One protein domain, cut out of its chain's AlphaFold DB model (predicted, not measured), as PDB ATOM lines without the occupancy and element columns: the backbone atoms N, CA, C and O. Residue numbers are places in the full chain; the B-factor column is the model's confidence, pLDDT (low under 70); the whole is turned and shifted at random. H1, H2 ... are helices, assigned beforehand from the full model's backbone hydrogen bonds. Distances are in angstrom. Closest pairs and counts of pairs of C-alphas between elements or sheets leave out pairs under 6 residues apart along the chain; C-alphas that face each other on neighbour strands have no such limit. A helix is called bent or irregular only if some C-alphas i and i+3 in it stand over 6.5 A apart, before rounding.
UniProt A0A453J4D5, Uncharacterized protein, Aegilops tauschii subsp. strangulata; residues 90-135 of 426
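AT A GLANCE: This is residues 90 to 135 of the 426 residues of an uncharacterized protein of Aegilops tauschii subsp. strangulata (UniProt A0A453J4D5). One long helix, H2, forms one long side of an elongated shape, and the short helix H1 sits at a corner near its first end. Residues 90 to 99, with no named element, run back along the long axis towards H1, and after H2 the tail, residues 124 to 135, turns and folds back in the direction of H1. The printed part has 46 residues with two named helices, H1 then H2, and no named strand; the class is all helix, though under half of the residues, 22 of 46, are in named elements. The whole is only just compact, close to loose, with a radius of gyration of the C-alphas of 11.2 A, and the C-alphas span 31 by 19 by 13 A.

IN THESE COORDINATES: H2 is residues 108 to 123, 22.0 A from first to last C-alpha; C-alpha 108 is at (-22.595, 88.034, 26.059) and C-alpha 123 at (-17.298, 107.843, 34.149). H1 is residues 100 to 105, 8.9 A long, with C-alpha 100 at (-12.302, 91.107, 15.031).

HOW THE PARTS SIT: H2 follows H1 over a tight link of 2 residues, Leu 106 and Ser 107. The two helices are apart, but only just: their closest C-alphas are 8.2 A apart. In H1 and H2 every O i to N i+4 pair is within hydrogen-bond range. Neither helix is bent or irregular.

THE WHOLE: The two C-alphas farthest apart are those of Glu 101 and Gly 126, at 31.1 A. The first and last printed C-alphas, of Asn 90 and Glu 135, are 20.6 A apart. The printed part has no cut and no long link between helices. The C-alphas of residues 124 to 135 lie 7 to 16 A from the mean of the C-alphas. The mean pLDDT of the printed part is 91.2, and no printed residue is under 70.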
ATOM      1  N   ASN A  90     -20.794 115.392  22.109       89.94
ATOM      2  CA  ASN A  90     -21.212 114.610  23.280       89.94
ATOM      3  C   ASN A  90     -21.096 113.077  23.067       89.94
ATOM      4  O   ASN A  90     -21.669 112.313  23.844       89.94
ATOM      5  N   VAL A  91     -20.411 112.623  22.009       90.81
ATOM      6  CA  VAL A  91     -20.261 111.210  21.628       90.81
ATOM      7  C   VAL A  91     -18.777 110.872  21.479       90.81
ATOM      8  O   VAL A  91     -18.078 111.445  20.647       90.81
ATOM      9  N   LEU A  92     -18.301 109.908  22.269       89.81
ATOM     10  CA  LEU A  92     -16.937 109.388  22.195       89.81
ATOM     11  C   LEU A  92     -16.912 108.111  21.346       89.81
ATOM     12  O   LEU A  92     -17.473 107.093  21.748       89.81
ATOM     13  N   GLN A  93     -16.241 108.145  20.191       89.50
ATOM     14  CA  GLN A  93     -15.973 106.939  19.405       89.50
ATOM     15  C   GLN A  93     -14.668 106.289  19.879       89.50
ATOM     16  O   GLN A  93     -13.579 106.785  19.590       89.50
ATOM     17  N   LEU A  94     -14.777 105.149  20.559       90.50
ATOM     18  CA  LEU A  94     -13.637 104.273  20.822       90.50
ATOM     19  C   LEU A  94     -13.398 103.365  19.605       90.50
ATOM     20  O   LEU A  94     -14.344 102.872  18.994       90.50
ATOM     21  N   LYS A  95     -12.129 103.165  19.240       87.62
ATOM     22  CA  LYS A  95     -11.690 102.293  18.136       87.62
ATOM     23  C   LYS A  95     -10.733 101.242  18.681       87.62
ATOM     24  O   LYS A  95     -10.044 101.508  19.659       87.62
ATOM     25  N   ASN A  96     -10.677 100.083  18.026       86.81
ATOM     26  CA  ASN A  96      -9.802  98.963  18.391       86.81
ATOM     27  C   ASN A  96     -10.016  98.476  19.843       86.81
ATOM     28  O   ASN A  96      -9.062  98.114  20.521       86.81
ATOM     29  N   VAL A  97     -11.270  98.498  20.320       88.56
ATOM     30  CA  VAL A  97     -11.661  97.994  21.656       88.56
ATOM     31  C   VAL A  97     -11.560  96.463  21.731       88.56
ATOM     32  O   VAL A  97     -11.322  95.920  22.801       88.56
ATOM     33  N   PHE A  98     -11.702  95.791  20.587       87.00
ATOM     34  CA  PHE A  98     -11.614  94.341  20.420       87.00
ATOM     35  C   PHE A  98     -10.822  94.027  19.145       87.00
ATOM     36  O   PHE A  98     -10.862  94.817  18.192       87.00
ATOM     37  N   ALA A  99     -10.178  92.860  19.079       86.25
ATOM     38  CA  ALA A  99      -9.847  92.249  17.789       86.25
ATOM     39  C   ALA A  99     -11.120  91.698  17.107       86.25
ATOM     40  O   ALA A  99     -12.118  91.403  17.769       86.25
ATOM     41  N   GLN A 100     -11.112  91.547  15.779       84.00
ATOM     42  CA  GLN A 100     -12.302  91.107  15.031       84.00
ATOM     43  C   GLN A 100     -12.672  89.651  15.356       84.00
ATOM     44  O   GLN A 100     -13.849  89.298  15.425       84.00
ATOM     45  N   GLU A 101     -11.658  88.821  15.568       85.31
ATOM     46  CA  GLU A 101     -11.736  87.404  15.911       85.31
ATOM     47  C   GLU A 101     -12.165  87.216  17.372       85.31
ATOM     48  O   GLU A 101     -12.967  86.339  17.684       85.31
ATOM     49  N   GLU A 102     -11.658  88.079  18.255       85.12
ATOM     50  CA  GLU A 102     -11.985  88.129  19.681       85.12
ATOM     51  C   GLU A 102     -13.446  88.535  19.896       85.12
ATOM     52  O   GLU A 102     -14.183  87.822  20.572       85.12
ATOM     53  N   PHE A 103     -13.911  89.608  19.243       87.31
ATOM     54  CA  PHE A 103     -15.301  90.062  19.342       87.31
ATOM     55  C   PHE A 103     -16.317  88.990  18.915       87.31
ATOM     56  O   PHE A 103     -17.381  88.872  19.515       87.31
ATOM     57  N   LEU A 104     -15.979  88.177  17.907       87.06
ATOM     58  CA  LEU A 104     -16.812  87.058  17.448       87.06
ATOM     59  C   LEU A 104     -16.753  85.825  18.369       87.06
ATOM     60  O   LEU A 104     -17.608  84.946  18.257       87.06
ATOM     61  N   ALA A 105     -15.756  85.745  19.256       88.88
ATOM     62  CA  ALA A 105     -15.590  84.673  20.234       88.88
ATOM     63  C   ALA A 105     -16.156  85.020  21.625       88.88
ATOM     64  O   ALA A 105     -16.510  84.103  22.368       88.88
ATOM     65  N   LEU A 106     -16.258  86.311  21.973       88.75
ATOM     66  CA  LEU A 106     -16.808  86.780  23.249       88.75
ATOM     67  C   LEU A 106     -18.250  86.304  23.458       88.75
ATOM     68  O   LEU A 106     -19.137  86.517  22.627       88.75
ATOM     69  N   SER A 107     -18.521  85.726  24.626       93.31
ATOM     70  CA  SER A 107     -19.891  85.493  25.064       93.31
ATOM     71  C   SER A 107     -20.518  86.783  25.606       93.31
ATOM     72  O   SER A 107     -19.842  87.695  26.083       93.31
ATOM     73  N   LYS A 108     -21.855  86.858  25.577       91.44
ATOM     74  CA  LYS A 108     -22.595  88.034  26.059       91.44
ATOM     75  C   LYS A 108     -22.191  88.537  27.467       91.44
ATOM     76  O   LYS A 108     -22.102  89.754  27.606       91.44
ATOM     77  N   PRO A 109     -21.989  87.699  28.509       94.94
ATOM     78  CA  PRO A 109     -21.574  88.207  29.819       94.94
ATOM     79  C   PRO A 109     -20.161  88.807  29.822       94.94
ATOM     80  O   PRO A 109     -19.971  89.833  30.462       94.94
ATOM     81  N   GLU A 110     -19.207  88.232  29.082       94.56
ATOM     82  CA  GLU A 110     -17.838  88.768  28.971       94.56
ATOM     83  C   GLU A 110     -17.843  90.125  28.250       94.56
ATOM     84  O   GLU A 110     -17.168  91.066  28.659       94.56
ATOM     85  N   LEU A 111     -18.678  90.263  27.214       92.00
ATOM     86  CA  LEU A 111     -18.886  91.537  26.531       92.00
ATOM     87  C   LEU A 111     -19.506  92.600  27.458       92.00
ATOM     88  O   LEU A 111     -19.062  93.743  27.444       92.00
ATOM     89  N   GLU A 112     -20.504  92.245  28.274       93.88
ATOM     90  CA  GLU A 112     -21.124  93.176  29.235       93.88
ATOM     91  C   GLU A 112     -20.133  93.615  30.333       93.88
ATOM     92  O   GLU A 112     -20.128  94.786  30.708       93.88
ATOM     93  N   GLU A 113     -19.253  92.720  30.799       95.31
ATOM     94  CA  GLU A 113     -18.166  93.038  31.740       95.31
ATOM     95  C   GLU A 113     -17.201  94.077  31.143       95.31
ATOM     96  O   GLU A 113     -16.974  95.128  31.745       95.31
ATOM     97  N   ILE A 114     -16.739  93.866  29.903       93.69
ATOM     98  CA  ILE A 114     -15.866  94.817  29.191       93.69
ATOM     99  C   ILE A 114     -16.578  96.161  28.936       93.69
ATOM    100  O   ILE A 114     -15.963  97.223  29.052       93.69
ATOM    101  N   LEU A 115     -17.878  96.153  28.611       93.94
ATOM    102  CA  LEU A 115     -18.653  97.389  28.443       93.94
ATOM    103  C   LEU A 115     -18.821  98.171  29.753       93.94
ATOM    104  O   LEU A 115     -18.846  99.404  29.714       93.94
ATOM    105  N   GLU A 116     -18.933  97.496  30.900       95.75
ATOM    106  CA  GLU A 116     -19.033  98.165  32.198       95.75
ATOM    107  C   GLU A 116     -17.673  98.692  32.676       95.75
ATOM    108  O   GLU A 116     -17.621  99.813  33.177       95.75
ATOM    109  N   ASP A 117     -16.564  97.992  32.416       95.81
ATOM    110  CA  ASP A 117     -15.208  98.531  32.615       95.81
ATOM    111  C   ASP A 117     -14.977  99.798  31.773       95.81
ATOM    112  O   ASP A 117     -14.553 100.839  32.292       95.81
ATOM    113  N   VAL A 118     -15.360  99.770  30.489       95.25
ATOM    114  CA  VAL A 118     -15.349 100.957  29.616       95.25
ATOM    115  C   VAL A 118     -16.252 102.066  30.171       95.25
ATOM    116  O   VAL A 118     -15.868 103.241  30.123       95.25
ATOM    117  N   ARG A 119     -17.423 101.738  30.742       95.62
ATOM    118  CA  ARG A 119     -18.290 102.727  31.405       95.62
ATOM    119  C   ARG A 119     -17.606 103.342  32.620       95.62
ATOM    120  O   ARG A 119     -17.639 104.564  32.750       95.62
ATOM    121  N   MET A 120     -17.015 102.531  33.494       95.75
ATOM    122  CA  MET A 120     -16.382 102.974  34.737       95.75
ATOM    123  C   MET A 120     -15.177 103.877  34.467       95.75
ATOM    124  O   MET A 120     -15.055 104.929  35.097       95.75
ATOM    125  N   GLU A 121     -14.338 103.542  33.486       95.38
ATOM    126  CA  GLU A 121     -13.226 104.402  33.075       95.38
ATOM    127  C   GLU A 121     -13.712 105.708  32.423       95.38
ATOM    128  O   GLU A 121     -13.258 106.792  32.797       95.38
ATOM    129  N   CYS A 122     -14.714 105.659  31.536       94.50
ATOM    130  CA  CYS A 122     -15.310 106.877  30.967       94.50
ATOM    131  C   CYS A 122     -16.006 107.752  32.031       94.50
ATOM    132  O   CYS A 122     -15.951 108.982  31.955       94.50
ATOM    133  N   ALA A 123     -16.607 107.144  33.063       95.31
ATOM    134  CA  ALA A 123     -17.298 107.843  34.149       95.31
ATOM    135  C   ALA A 123     -16.376 108.767  34.965       95.31
ATOM    136  O   ALA A 123     -16.849 109.728  35.573       95.31
ATOM    137  N   ARG A 124     -15.055 108.535  34.927       92.81
ATOM    138  CA  ARG A 124     -14.030 109.404  35.535       92.81
ATOM    139  C   ARG A 124     -13.966 110.795  34.890       92.81
ATOM    140  O   ARG A 124     -13.475 111.728  35.523       92.81
ATOM    141  N   PHE A 125     -14.450 110.934  33.654       89.62
ATOM    142  CA  PHE A 125     -14.406 112.169  32.863       89.62
ATOM    143  C   PHE A 125     -15.780 112.845  32.712       89.62
ATOM    144  O   PHE A 125     -15.843 114.044  32.441       89.62
ATOM    145  N   GLY A 126     -16.882 112.117  32.921       91.88
ATOM    146  CA  GLY A 126     -18.242 112.661  32.877       91.88
ATOM    147  C   GLY A 126     -19.326 111.582  32.946       91.88
ATOM    148  O   GLY A 126     -19.050 110.394  32.839       91.88
ATOM    149  N   ALA A 127     -20.588 111.983  33.120       94.31
ATOM    150  CA  ALA A 127     -21.699 111.035  33.230       94.31
ATOM    151  C   ALA A 127     -22.028 110.362  31.879       94.31
ATOM    152  O   ALA A 127     -22.603 110.986  30.984       94.31
ATOM    153  N   VAL A 128     -21.705 109.071  31.751       96.00
ATOM    154  CA  VAL A 128     -21.981 108.258  30.555       96.00
ATOM    155  C   VAL A 128     -23.481 107.964  30.442       96.00
ATOM    156  O   VAL A 128     -24.026 107.178  31.212       96.00
ATOM    157  N   LYS A 129     -24.159 108.582  29.466       94.88
ATOM    158  CA  LYS A 129     -25.608 108.401  29.234       94.88
ATOM    159  C   LYS A 129     -25.966 107.033  28.646       94.88
ATOM    160  O   LYS A 129     -27.010 106.478  28.968       94.88
ATOM    161  N   SER A 130     -25.127 106.531  27.746       94.06
ATOM    162  CA  SER A 130     -25.363 105.332  26.941       94.06
ATOM    163  C   SER A 130     -24.046 104.860  26.334       94.06
ATOM    164  O   SER A 130     -23.188 105.686  26.030       94.06
ATOM    165  N   ILE A 131     -23.921 103.556  26.106       94.44
ATOM    166  CA  ILE A 131     -22.856 102.948  25.299       94.44
ATOM    167  C   ILE A 131     -23.551 102.170  24.179       94.44
ATOM    168  O   ILE A 131     -24.633 101.627  24.398       94.44
ATOM    169  N   ASN A 132     -22.967 102.162  22.984       91.75
ATOM    170  CA  ASN A 132     -23.475 101.423  21.834       91.75
ATOM    171  C   ASN A 132     -22.303 100.792  21.076       91.75
ATOM    172  O   ASN A 132     -21.270 101.440  20.909       91.75
ATOM    173  N   ILE A 133     -22.481  99.562  20.600       89.56
ATOM    174  CA  ILE A 133     -21.517  98.885  19.730       89.56
ATOM    175  C   ILE A 133     -21.951  99.115  18.281       89.56
ATOM    176  O   ILE A 133     -23.134  99.023  17.955       89.56
ATOM    177  N   VAL A 134     -20.993  99.424  17.408       84.69
ATOM    178  CA  VAL A 134     -21.206  99.441  15.958       84.69
ATOM    179  C   VAL A 134     -20.641  98.138  15.409       84.69
ATOM    180  O   VAL A 134     -19.433  98.013  15.216       84.69
ATOM    181  N   GLU A 135     -21.514  97.156  15.205       80.69
ATOM    182  CA  GLU A 135     -21.154  95.915  14.524       80.69
ATOM    183  C   GLU A 135     -20.963  96.201  13.033       80.69
ATOM    184  O   GLU A 135     -21.911  96.525  12.316       80.69
TER     185      GLU A 135